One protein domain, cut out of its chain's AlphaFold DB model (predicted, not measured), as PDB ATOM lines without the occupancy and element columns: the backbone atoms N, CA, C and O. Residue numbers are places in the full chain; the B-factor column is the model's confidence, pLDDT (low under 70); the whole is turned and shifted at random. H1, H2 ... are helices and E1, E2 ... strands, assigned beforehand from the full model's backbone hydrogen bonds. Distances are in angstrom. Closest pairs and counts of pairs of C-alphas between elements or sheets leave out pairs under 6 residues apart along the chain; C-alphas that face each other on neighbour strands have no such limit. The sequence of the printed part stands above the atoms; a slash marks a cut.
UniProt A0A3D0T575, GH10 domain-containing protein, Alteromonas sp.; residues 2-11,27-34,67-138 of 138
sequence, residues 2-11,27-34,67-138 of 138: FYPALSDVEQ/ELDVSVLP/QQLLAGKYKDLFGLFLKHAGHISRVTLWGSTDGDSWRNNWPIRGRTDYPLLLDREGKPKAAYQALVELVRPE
ATOM      1  N   PHE A   2      55.123  11.831 -11.203       79.19
ATOM      2  CA  PHE A   2      53.735  11.398 -11.367       79.19
ATOM      3  C   PHE A   2      53.571  10.333 -12.452       79.19
ATOM      4  O   PHE A   2      53.926  10.547 -13.609       79.19
ATOM      5  N   TYR A   3      52.989   9.213 -12.051       84.00
ATOM      6  CA  TYR A   3      52.486   8.147 -12.904       84.00
ATOM      7  C   TYR A   3      50.988   7.959 -12.590       84.00
ATOM      8  O   TYR A   3      50.604   8.148 -11.432       84.00
ATOM      9  N   PRO A   4      50.141   7.571 -13.558       90.50
ATOM     10  CA  PRO A   4      50.446   7.391 -14.979       90.50
ATOM     11  C   PRO A   4      50.638   8.718 -15.730       90.50
ATOM     12  O   PRO A   4      50.407   9.812 -15.186       90.50
ATOM     13  N   ALA A   5      51.088   8.623 -16.986       93.94
ATOM     14  CA  ALA A   5      51.154   9.774 -17.876       93.94
ATOM     15  C   ALA A   5      49.738  10.292 -18.175       93.94
ATOM     16  O   ALA A   5      48.767   9.535 -18.175       93.94
ATOM     17  N   LEU A   6      49.603  11.594 -18.441       96.19
ATOM     18  CA  LEU A   6      48.293  12.196 -18.722       96.19
ATOM     19  C   LEU A   6      47.633  11.582 -19.974       96.19
ATOM     20  O   LEU A   6      46.420  11.406 -20.001       96.19
ATOM     21  N   SER A   7      48.437  11.195 -20.967       97.12
ATOM     22  CA  SER A   7      47.983  10.493 -22.173       97.12
ATOM     23  C   SER A   7      47.327   9.147 -21.871       97.12
ATOM     24  O   SER A   7      46.342   8.799 -22.515       97.12
ATOM     25  N   ASP A   8      47.827   8.407 -20.881       96.81
ATOM     26  CA  ASP A   8      47.285   7.091 -20.519       96.81
ATOM     27  C   ASP A   8      45.924   7.245 -19.819       96.81
ATOM     28  O   ASP A   8      44.991   6.463 -20.036       96.81
ATOM     29  N   VAL A   9      45.782   8.313 -19.021       97.44
ATOM     30  CA  VAL A   9      44.497   8.716 -18.430       97.44
ATOM     31  C   VAL A   9      43.502   9.086 -19.533       97.44
ATOM     32  O   VAL A   9      42.378   8.587 -19.538       97.44
ATOM     33  N   GLU A  10      43.912   9.912 -20.501       98.38
ATOM     34  CA  GLU A  10      43.059  10.296 -21.633       98.38
ATOM     35  C   GLU A  10      42.652   9.093 -22.493       98.38
ATOM     36  O   GLU A  10      41.495   8.986 -22.908       98.38
ATOM     37  N   GLN A  11      43.577   8.161 -22.731       98.44
ATOM     38  CA  GLN A  11      43.302   6.941 -23.482       98.44
ATOM     39  C   GLN A  11      42.234   6.092 -22.785       98.44
ATOM     40  O   GLN A  11      41.323   5.594 -23.447       98.44
ATOM     41  N   GLU A  27      37.528   8.121  -7.088       97.88
ATOM     42  CA  GLU A  27      38.436   8.070  -5.929       97.88
ATOM     43  C   GLU A  27      39.749   8.820  -6.217       97.88
ATOM     44  O   GLU A  27      40.843   8.271  -6.133       97.88
ATOM     45  N   LEU A  28      39.652  10.078  -6.654       98.25
ATOM     46  CA  LEU A  28      40.826  10.850  -7.058       98.25
ATOM     47  C   LEU A  28      41.658  11.304  -5.853       98.25
ATOM     48  O   LEU A  28      41.193  12.082  -5.019       98.25
ATOM     49  N   ASP A  29      42.922  10.906  -5.838       97.56
ATOM     50  CA  ASP A  29      43.967  11.443  -4.974       97.56
ATOM     51  C   ASP A  29      45.326  11.380  -5.697       97.56
ATOM     52  O   ASP A  29      45.498  10.609  -6.646       97.56
ATOM     53  N   VAL A  30      46.273  12.248  -5.323       97.19
ATOM     54  CA  VAL A  30      47.588  12.334  -5.985       97.19
ATOM     55  C   VAL A  30      48.695  12.374  -4.938       97.19
ATOM     56  O   VAL A  30      48.999  13.424  -4.386       97.19
ATOM     57  N   SER A  31      49.324  11.228  -4.678       95.31
ATOM     58  CA  SER A  31      50.460  11.154  -3.752       95.31
ATOM     59  C   SER A  31      51.680  11.912  -4.289       95.31
ATOM     60  O   SER A  31      51.987  11.864  -5.485       95.31
ATOM     61  N   VAL A  32      52.390  12.580  -3.380       96.31
ATOM     62  CA  VAL A  32      53.661  13.284  -3.646       96.31
ATOM     63  C   VAL A  32      54.864  12.562  -3.037       96.31
ATOM     64  O   VAL A  32      56.003  13.007  -3.182       96.31
ATOM     65  N   LEU A  33      54.626  11.450  -2.339       95.62
ATOM     66  CA  LEU A  33      55.668  10.711  -1.642       95.62
ATOM     67  C   LEU A  33      56.352   9.698  -2.565       95.62
ATOM     68  O   LEU A  33      55.688   9.034  -3.367       95.62
ATOM     69  N   PRO A  34      57.674   9.509  -2.427       94.06
ATOM     70  CA  PRO A  34      58.360   8.432  -3.115       94.06
ATOM     71  C   PRO A  34      57.934   7.069  -2.553       94.06
ATOM     72  O   PRO A  34      57.532   6.928  -1.393       94.06
ATOM     73  N   GLN A  67      54.374  21.662  -3.614       98.31
ATOM     74  CA  GLN A  67      53.028  22.249  -3.683       98.31
ATOM     75  C   GLN A  67      52.684  22.671  -5.116       98.31
ATOM     76  O   GLN A  67      51.600  22.354  -5.609       98.31
ATOM     77  N   GLN A  68      53.610  23.346  -5.802       98.31
ATOM     78  CA  GLN A  68      53.404  23.808  -7.177       98.31
ATOM     79  C   GLN A  68      53.373  22.650  -8.179       98.31
ATOM     80  O   GLN A  68      52.540  22.642  -9.086       98.31
ATOM     81  N   LEU A  69      54.213  21.625  -7.994       98.12
ATOM     82  CA  LEU A  69      54.164  20.405  -8.806       98.12
ATOM     83  C   LEU A  69      52.820  19.677  -8.662       98.12
ATOM     84  O   LEU A  69      52.227  19.269  -9.663       98.12
ATOM     85  N   LEU A  70      52.315  19.550  -7.433       98.38
ATOM     86  CA  LEU A  70      50.999  18.975  -7.165       98.38
ATOM     87  C   LEU A  70      49.878  19.820  -7.789       98.38
ATOM     88  O   LEU A  70      48.962  19.273  -8.404       98.38
ATOM     89  N   ALA A  71      49.961  21.148  -7.671       98.38
ATOM     90  CA  ALA A  71      48.997  22.065  -8.267       98.38
ATOM     91  C   ALA A  71      48.956  21.950  -9.795       98.38
ATOM     92  O   ALA A  71      47.873  21.832 -10.371       98.38
ATOM     93  N   GLY A  72      50.123  21.896 -10.442       97.62
ATOM     94  CA  GLY A  72      50.242  21.638 -11.875       97.62
ATOM     95  C   GLY A  72      49.614  20.302 -12.268       97.62
ATOM     96  O   GLY A  72      48.805  20.252 -13.191       97.62
ATOM     97  N   LYS A  73      49.878  19.231 -11.509       97.94
ATOM     98  CA  LYS A  73      49.299  17.912 -11.794       97.94
ATOM     99  C   LYS A  73      47.774  17.901 -11.681       97.94
ATOM    100  O   LYS A  73      47.107  17.318 -12.537       97.94
ATOM    101  N   TYR A  74      47.213  18.544 -10.658       98.44
ATOM    102  CA  TYR A  74      45.762  18.694 -10.528       98.44
ATOM    103  C   TYR A  74      45.171  19.533 -11.662       98.44
ATOM    104  O   TYR A  74      44.151  19.141 -12.228       98.44
ATOM    105  N   LYS A  75      45.827  20.637 -12.038       97.94
ATOM    106  CA  LYS A  75      45.416  21.483 -13.166       97.94
ATOM    107  C   LYS A  75      45.389  20.702 -14.480       97.94
ATOM    108  O   LYS A  75      44.399  20.783 -15.200       97.94
ATOM    109  N   ASP A  76      46.416  19.904 -14.756       98.00
ATOM    110  CA  ASP A  76      46.493  19.061 -15.953       98.00
ATOM    111  C   ASP A  76      45.368  18.017 -15.992       98.00
ATOM    112  O   ASP A  76      44.697  17.851 -17.012       98.00
ATOM    113  N   LEU A  77      45.127  17.330 -14.867       98.44
ATOM    114  CA  LEU A  77      44.061  16.332 -14.750       98.44
ATOM    115  C   LEU A  77      42.681  16.961 -14.957       98.44
ATOM    116  O   LEU A  77      41.903  16.480 -15.775       98.44
ATOM    117  N   PHE A  78      42.379  18.055 -14.259       98.44
ATOM    118  CA  PHE A  78      41.086  18.723 -14.397       98.44
ATOM    119  C   PHE A  78      40.923  19.417 -15.750       98.44
ATOM    120  O   PHE A  78      39.816  19.428 -16.276       98.44
ATOM    121  N   GLY A  79      41.998  19.915 -16.364       98.00
ATOM    122  CA  GLY A  79      41.973  20.412 -17.740       98.00
ATOM    123  C   GLY A  79      41.576  19.313 -18.726       98.00
ATOM    124  O   GLY A  79      40.707  19.517 -19.574       98.00
ATOM    125  N   LEU A  80      42.135  18.110 -18.559       98.31
ATOM    126  CA  LEU A  80      41.726  16.934 -19.322       98.31
ATOM    127  C   LEU A  80      40.266  16.542 -19.038       98.31
ATOM    128  O   LEU A  80      39.523  16.228 -19.967       98.31
ATOM    129  N   PHE A  81      39.822  16.574 -17.780       98.25
ATOM    130  CA  PHE A  81      38.431  16.256 -17.443       98.25
ATOM    131  C   PHE A  81      37.454  17.272 -18.046       98.25
ATOM    132  O   PHE A  81      36.417  16.881 -18.571       98.25
ATOM    133  N   LEU A  82      37.802  18.560 -18.054       97.38
ATOM    134  CA  LEU A  82      37.004  19.606 -18.694       97.38
ATOM    135  C   LEU A  82      36.929  19.419 -20.216       97.38
ATOM    136  O   LEU A  82      35.848  19.551 -20.789       97.38
ATOM    137  N   LYS A  83      38.036  19.028 -20.866       97.38
ATOM    138  CA  LYS A  83      38.061  18.679 -22.300       97.38
ATOM    139  C   LYS A  83      37.038  17.591 -22.655       97.38
ATOM    140  O   LYS A  83      36.453  17.641 -23.733       97.38
ATOM    141  N   HIS A  84      36.796  16.641 -21.750       97.81
ATOM    142  CA  HIS A  84      35.848  15.530 -21.925       97.81
ATOM    143  C   HIS A  84      34.568  15.680 -21.082       97.81
ATOM    144  O   HIS A  84      33.845  14.703 -20.877       97.81
ATOM    145  N   ALA A  85      34.250  16.892 -20.606       96.56
ATOM    146  CA  ALA A  85      33.170  17.123 -19.640       96.56
ATOM    147  C   ALA A  85      31.791  16.648 -20.123       96.56
ATOM    148  O   ALA A  85      30.982  16.205 -19.315       96.56
ATOM    149  N   GLY A  86      31.533  16.664 -21.436       97.00
ATOM    150  CA  GLY A  86      30.283  16.151 -22.012       97.00
ATOM    151  C   GLY A  86      30.037  14.654 -21.768       97.00
ATOM    152  O   GLY A  86      28.901  14.201 -21.874       97.00
ATOM    153  N   HIS A  87      31.076  13.894 -21.410       98.19
ATOM    154  CA  HIS A  87      30.999  12.455 -21.147       98.19
ATOM    155  C   HIS A  87      31.318  12.066 -19.698       98.19
ATOM    156  O   HIS A  87      31.142  10.902 -19.329       98.19
ATOM    157  N   ILE A  88      31.769  13.011 -18.868       98.50
ATOM    158  CA  ILE A  88      32.110  12.767 -17.465       98.50
ATOM    159  C   ILE A  88      30.931  13.185 -16.581       98.50
ATOM    160  O   ILE A  88      30.549  14.349 -16.554       98.50
ATOM    161  N   SER A  89      30.359  12.243 -15.827       97.94
ATOM    162  CA  SER A  89      29.251  12.533 -14.900       97.94
ATOM    163  C   SER A  89      29.703  13.201 -13.612       97.94
ATOM    164  O   SER A  89      28.965  13.999 -13.034       97.94
ATOM    165  N   ARG A  90      30.880  12.815 -13.110       98.31
ATOM    166  CA  ARG A  90      31.384  13.231 -11.802       98.31
ATOM    167  C   ARG A  90      32.889  13.031 -11.690       98.31
ATOM    168  O   ARG A  90      33.437  12.049 -12.191       98.31
ATOM    169  N   VAL A  91      33.511  13.933 -10.935       98.50
ATOM    170  CA  VAL A  91      34.857  13.791 -10.379       98.50
ATOM    171  C   VAL A  91      34.747  13.884  -8.861       98.50
ATOM    172  O   VAL A  91      34.239  14.872  -8.338       98.50
ATOM    173  N   THR A  92      35.184  12.849  -8.147       98.69
ATOM    174  CA  THR A  92      35.177  12.801  -6.681       98.69
ATOM    175  C   THR A  92      36.570  12.532  -6.159       98.69
ATOM    176  O   THR A  92      37.247  11.621  -6.629       98.69
ATOM    177  N   LEU A  93      36.975  13.345  -5.186       98.56
ATOM    178  CA  LEU A  93      38.211  13.145  -4.454       98.56
ATOM    179  C   LEU A  93      38.016  12.122  -3.338       98.56
ATOM    180  O   LEU A  93      36.949  12.074  -2.720       98.56
ATOM    181  N   TRP A  94      39.052  11.333  -3.060       98.12
ATOM    182  CA  TRP A  94      39.009  10.305  -2.021       98.12
ATOM    183  C   TRP A  94      39.354  10.857  -0.634       98.12
ATOM    184  O   TRP A  94      40.353  10.506  -0.009       98.12
ATOM    185  N   GLY A  95      38.511  11.781  -0.174       97.56
ATOM    186  CA  GLY A  95      38.646  12.475   1.102       97.56
ATOM    187  C   GLY A  95      38.495  13.987   0.960       97.56
ATOM    188  O   GLY A  95      38.335  14.520  -0.140       97.56
ATOM    189  N   SER A  96      38.523  14.682   2.097       96.19
ATOM    190  CA  SER A  96      38.381  16.143   2.153       96.19
ATOM    191  C   SER A  96      39.686  16.848   2.505       96.19
ATOM    192  O   SER A  96      40.056  17.792   1.811       96.19
ATOM    193  N   THR A  97      40.386  16.381   3.539       98.56
ATOM    194  CA  THR A  97      41.643  16.966   4.026       98.56
ATOM    195  C   THR A  97      42.787  15.968   3.913       98.56
ATOM    196  O   THR A  97      42.574  14.759   4.027       98.56
ATOM    197  N   ASP A  98      44.014  16.464   3.746       98.69
ATOM    198  CA  ASP A  98      45.216  15.619   3.744       98.69
ATOM    199  C   ASP A  98      45.353  14.774   5.027       98.69
ATOM    200  O   ASP A  98      45.933  13.690   4.983       98.69
ATOM    201  N   GLY A  99      44.806  15.233   6.161       97.56
ATOM    202  CA  GLY A  99      44.883  14.536   7.449       97.56
ATOM    203  C   GLY A  99      44.118  13.212   7.484       97.56
ATOM    204  O   GLY A  99      44.596  12.244   8.074       97.56
ATOM    205  N   ASP A 100      42.986  13.139   6.785       95.31
ATOM    206  CA  ASP A 100      42.100  11.968   6.794       95.31
ATOM    207  C   ASP A 100      42.417  10.964   5.676       95.31
ATOM    208  O   ASP A 100      41.774   9.918   5.559       95.31
ATOM    209  N   SER A 101      43.398  11.267   4.822       97.94
ATOM    210  CA  SER A 101      43.708  10.418   3.676       97.94
ATOM    211  C   SER A 101      44.295   9.069   4.095       97.94
ATOM    212  O   SER A 101      45.246   8.978   4.876       97.94
ATOM    213  N   TRP A 102      43.791   8.002   3.475       97.19
ATOM    214  CA  TRP A 102      44.340   6.649   3.591       97.19
ATOM    215  C   TRP A 102      45.824   6.561   3.188       97.19
ATOM    216  O   TRP A 102      46.557   5.723   3.719       97.19
ATOM    217  N   ARG A 103      46.295   7.460   2.310       96.88
ATOM    218  CA  ARG A 103      47.686   7.523   1.828       96.88
ATOM    219  C   ARG A 103      48.714   7.794   2.929       96.88
ATOM    220  O   ARG A 103      49.870   7.397   2.782       96.88
ATOM    221  N   ASN A 104      48.294   8.374   4.057       97.94
ATOM    222  CA  ASN A 104      49.151   8.533   5.239       97.94
ATOM    223  C   ASN A 104      49.569   7.179   5.841       97.94
ATOM    224  O   ASN A 104      50.579   7.076   6.528       97.94
ATOM    225  N   ASN A 105      48.793   6.118   5.605       96.88
ATOM    226  CA  ASN A 105      49.009   4.825   6.253       96.88
ATOM    227  C   ASN A 105      49.164   3.643   5.295       96.88
ATOM    228  O   ASN A 105      49.343   2.515   5.761       96.88
ATOM    229  N   TRP A 106      49.119   3.881   3.985       95.81
ATOM    230  CA  TRP A 106      49.268   2.845   2.973       95.81
ATOM    231  C   TRP A 106      50.073   3.351   1.757       95.81
ATOM    232  O   TRP A 106      49.895   4.502   1.348       95.81
ATOM    233  N   PRO A 107      50.971   2.532   1.164       95.12
ATOM    234  CA  PRO A 107      51.360   1.166   1.561       95.12
ATOM    235  C   PRO A 107      52.411   1.126   2.684       95.12
ATOM    236  O   PRO A 107      52.834   0.054   3.114       95.12
ATOM    237  N   ILE A 108      52.855   2.289   3.160       96.06
ATOM    238  CA  ILE A 108      53.758   2.431   4.307       96.06
ATOM    239  C   ILE A 108      52.982   3.140   5.410       96.06
ATOM    240  O   ILE A 108      52.421   4.214   5.186       96.06
ATOM    241  N   ARG A 109      52.951   2.534   6.597       96.81
ATOM    242  CA  ARG A 109      52.238   3.077   7.754       96.81
ATOM    243  C   ARG A 109      52.988   4.266   8.362       96.81
ATOM    244  O   ARG A 109      54.197   4.175   8.559       96.81
ATOM    245  N   GLY A 110      52.246   5.308   8.747       96.88
ATOM    246  CA  GLY A 110      52.758   6.428   9.540       96.88
ATOM    247  C   GLY A 110      53.485   7.513   8.746       96.88
ATOM    248  O   GLY A 110      54.310   8.201   9.332       96.88
ATOM    249  N   ARG A 111      53.200   7.646   7.447       97.69
ATOM    250  CA  ARG A 111      53.749   8.710   6.602       97.69
ATOM    251  C   ARG A 111      52.887   9.967   6.623       97.69
ATOM    252  O   ARG A 111      51.709   9.924   6.981       97.69
ATOM    253  N   THR A 112      53.460  11.060   6.138       98.38
ATOM    254  CA  THR A 112      52.811  12.366   6.010       98.38
ATOM    255  C   THR A 112      52.629  12.703   4.529       98.38
ATOM    256  O   THR A 112      53.487  13.330   3.914       98.38
ATOM    257  N   ASP A 113      51.522  12.264   3.924       98.12
ATOM    258  CA  ASP A 113      51.221  12.553   2.511       98.12
ATOM    259  C   ASP A 113      50.377  13.834   2.368       98.12
ATOM    260  O   ASP A 113      49.843  14.363   3.346       98.12
ATOM    261  N   TYR A 114      50.260  14.347   1.143       98.50
ATOM    262  CA  TYR A 114      49.542  15.583   0.822       98.50
ATOM    263  C   TYR A 114      48.637  15.433  -0.406       98.50
ATOM    264  O   TYR A 114      48.764  16.217  -1.354       98.50
ATOM    265  N   PRO A 115      47.753  14.423  -0.459       98.06
ATOM    266  CA  PRO A 115      47.218  13.981  -1.730       98.06
ATOM    267  C   PRO A 115      45.927  14.677  -2.167       98.06
ATOM    268  O   PRO A 115      45.409  14.318  -3.220       98.06
ATOM    269  N   LEU A 116      45.388  15.618  -1.382       98.62
ATOM    270  CA  LEU A 116      44.092  16.268  -1.608       98.62
ATOM    271  C   LEU A 116      44.229  17.792  -1.779       98.62
ATOM    272  O   LEU A 116      45.326  18.341  -1.896       98.62
ATOM    273  N   LEU A 117      43.092  18.490  -1.855       98.62
ATOM    274  CA  LEU A 117      43.027  19.931  -2.138       98.62
ATOM    275  C   LEU A 117      43.038  20.812  -0.883       98.62
ATOM    276  O   LEU A 117      43.355  21.999  -0.987       98.62
ATOM    277  N   LEU A 118      42.692  20.251   0.277       98.75
ATOM    278  CA  LEU A 118      42.708  20.949   1.560       98.75
ATOM    279  C   LEU A 118      43.801  20.366   2.455       98.75
ATOM    280  O   LEU A 118      43.989  19.147   2.493       98.75
ATOM    281  N   ASP A 119      44.508  21.237   3.167       98.50
ATOM    282  CA  ASP A 119      45.518  20.833   4.145       98.50
ATOM    283  C   ASP A 119      44.886  20.206   5.402       98.50
ATOM    284  O   ASP A 119      43.668  20.029   5.499       98.50
ATOM    285  N   ARG A 120      45.732  19.833   6.367       98.25
ATOM    286  CA  ARG A 120      45.326  19.174   7.621       98.25
ATOM    287  C   ARG A 120      44.446  20.066   8.502       98.25
ATOM    288  O   ARG A 120      43.668  19.556   9.300       98.25
ATOM    289  N   GLU A 121      44.524  21.379   8.322       98.12
ATOM    290  CA  GLU A 121      43.708  22.379   9.002       98.12
ATOM    291  C   GLU A 121      42.442  22.743   8.201       98.12
ATOM    292  O   GLU A 121      41.688  23.634   8.601       98.12
ATOM    293  N   GLY A 122      42.195  22.067   7.073       98.06
ATOM    294  CA  GLY A 122      41.046  22.294   6.201       98.06
ATOM    295  C   GLY A 122      41.158  23.545   5.327       98.06
ATOM    296  O   GLY A 122      40.147  24.005   4.790       98.06
ATOM    297  N   LYS A 123      42.352  24.124   5.172       98.50
ATOM    298  CA  LYS A 123      42.573  25.318   4.353       98.50
ATOM    299  C   LYS A 123      42.917  24.941   2.906       98.50
ATOM    300  O   LYS A 123      43.561  23.921   2.663       98.50
ATOM    301  N   PRO A 124      42.521  25.767   1.922       98.38
ATOM    302  CA  PRO A 124      42.866  25.548   0.519       98.38
ATOM    303  C   PRO A 124      44.375  25.522   0.248       98.38
ATOM    304  O   PRO A 124      45.084  26.463   0.602       98.38
ATOM    305  N   LYS A 125      44.844  24.493  -0.466       98.62
ATOM    306  CA  LYS A 125      46.228  24.386  -0.966       98.62
ATOM    307  C   LYS A 125      46.403  25.090  -2.316       98.62
ATOM    308  O   LYS A 125      45.423  25.438  -2.977       98.62
ATOM    309  N   ALA A 126      47.647  25.209  -2.788       98.50
ATOM    310  CA  ALA A 126      47.952  25.713  -4.135       98.50
ATOM    311  C   ALA A 126      47.169  24.960  -5.231       98.50
ATOM    312  O   ALA A 126      46.635  25.572  -6.153       98.50
ATOM    313  N   ALA A 127      47.007  23.640  -5.078       98.31
ATOM    314  CA  ALA A 127      46.214  22.823  -5.992       98.31
ATOM    315  C   ALA A 127      44.733  23.221  -6.039       98.31
ATOM    316  O   ALA A 127      44.156  23.256  -7.120       98.31
ATOM    317  N   TYR A 128      44.120  23.578  -4.903       98.31
ATOM    318  CA  TYR A 128      42.746  24.089  -4.885       98.31
ATOM    319  C   TYR A 128      42.629  25.374  -5.709       98.31
ATOM    320  O   TYR A 128      41.733  25.494  -6.544       98.31
ATOM    321  N   GLN A 129      43.549  26.320  -5.497       97.81
ATOM    322  CA  GLN A 129      43.529  27.604  -6.201       97.81
ATOM    323  C   GLN A 129      43.709  27.415  -7.709       97.81
ATOM    324  O   GLN A 129      42.947  27.983  -8.487       97.81
ATOM    325  N   ALA A 130      44.620  26.527  -8.120       97.25
ATOM    326  CA  ALA A 130      44.830  26.200  -9.527       97.25
ATOM    327  C   ALA A 130      43.558  25.672 -10.217       97.25
ATOM    328  O   ALA A 130      43.322  25.982 -11.384       97.25
ATOM    329  N   LEU A 131      42.717  24.907  -9.508       96.88
ATOM    330  CA  LEU A 131      41.432  24.443 -10.044       96.88
ATOM    331  C   LEU A 131      40.391  25.559 -10.124       96.88
ATOM    332  O   LEU A 131      39.637  25.624 -11.091       96.88
ATOM    333  N   VAL A 132      40.349  26.440  -9.124       96.06
ATOM    334  CA  VAL A 132      39.450  27.599  -9.126       96.06
ATOM    335  C   VAL A 132      39.781  28.540 -10.285       96.06
ATOM    336  O   VAL A 132      38.874  28.990 -10.978       96.06
ATOM    337  N   GLU A 133      41.060  28.818 -10.523       94.88
ATOM    338  CA  GLU A 133      41.517  29.652 -11.639       94.88
ATOM    339  C   GLU A 133      41.207  29.029 -13.003       94.88
ATOM    340  O   GLU A 133      40.854  29.749 -13.930       94.88
ATOM    341  N   LEU A 134      41.272  27.697 -13.120       93.12
ATOM    342  CA  LEU A 134      40.996  26.982 -14.369       93.12
ATOM    343  C   LEU A 134      39.565  27.199 -14.895       93.12
ATOM    344  O   LEU A 134      39.328  27.047 -16.091       93.12
ATOM    345  N   VAL A 135      38.616  27.528 -14.015       88.00
ATOM    346  CA  VAL A 135      37.188  27.668 -14.354       88.00
ATOM    347  C   VAL A 135      36.645  29.085 -14.186       88.00
ATOM    348  O   VAL A 135      35.465  29.317 -14.456       88.00
ATOM    349  N   ARG A 136      37.463  30.043 -13.733       84.75
ATOM    350  CA  ARG A 136      37.040  31.445 -13.673       84.75
ATOM    351  C   ARG A 136      37.049  32.037 -15.088       84.75
ATOM    352  O   ARG A 136      38.087  31.970 -15.741       84.75
ATOM    353  N   PRO A 137      35.933  32.612 -15.568       61.72
ATOM    354  CA  PRO A 137      35.971  33.443 -16.763       61.72
ATOM    355  C   PRO A 137      36.819  34.695 -16.487       61.72
ATOM    356  O   PRO A 137      36.850  35.172 -15.348       61.72
ATOM    357  N   GLU A 138      37.512  35.183 -17.522       58.06
ATOM    358  CA  GLU A 138      38.179  36.496 -17.511       58.06
ATOM    359  C   GLU A 138      37.197  37.638 -17.205       58.06
ATOM    360  O   GLU A 138      36.033  37.572 -17.673       58.06
TER     361      GLU A 138
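This is residues 2 to 11, 27 to 34 and 67 to 138 of the 138 residues of the protein "GH10 domain-containing protein" of Alteromonas sp. (UniProt A0A3D0T575). Two helices, H2 and H3, run side by side the same way, with the short H1 on the other side of H2 from H3; the strand E1 folds back after H2, and a long looping stretch, residues 94 to 125, lies mostly beyond the ends where H2 and H3 begin. The printed part has 90 residues, with three named helices and one named strand in the order H1, H2, E1, H3. The class is mostly helix, though under half of the residues are in named elements. The whole is compact, with a radius of gyration of the C-alphas of 13.5 A and spans of 39 by 29 by 23 A.

Start at residue 2 and go on to H1, residues 6 to 11, then across both cuts to H2, residues 67 to 83. They only just touch, with 3 pairs of C-alphas within 8 A; the closest are those of Leu 6 and Leu 77, 7.1 A apart. H2 touches H1 with residues 76 to 80 alone. H1 and H2 run the same way at a shallow tilt of 24 degrees. A tight link of 4 residues leads to E1, residues 88 to 93, which pairs with no named strand; the closest C-alphas of H2 and E1 are those of Phe 81 and Ile 88, 7.2 A apart. Past the long link you reach H3, residues 126 to 135. It touches H2, the closest C-alphas being those of Ala 71 and Ala 127, 3.7 A apart. H2 and H3 run the same way at a shallow tilt of 28 degrees. H1 is apart from both E1 and H3, and E1 is apart from H3. In H1 and H2 every O i to N i+4 pair is within hydrogen-bond range; in H3 it is 5 of 6.

Find C-alpha 6 at (48.293, 12.196, -18.722), where H1 begins its six residues. H2 starts at C-alpha 67, (53.028, 22.249, -3.683), and covers 24.2 A to C-alpha 83. E1 measures 14.4 A from C-alpha 88 to C-alpha 93. H3 covers 15.0 A and ends at C-alpha 135, (37.188, 27.668, -14.354).

The two C-alphas farthest apart are those of Arg 109 and Glu 138, at 44.2 A. Residues 12 to 26 are not printed, with C-alphas 11 and 27 lying 18.2 A apart; residues 35 to 66 are not printed either, with C-alphas 34 and 67 lying 14.8 A apart. The link from E1 to H3 is long, 32 residues. In this predicted model the mean pLDDT of the printed part is 96.0, and residues 137 to 138 are under 70.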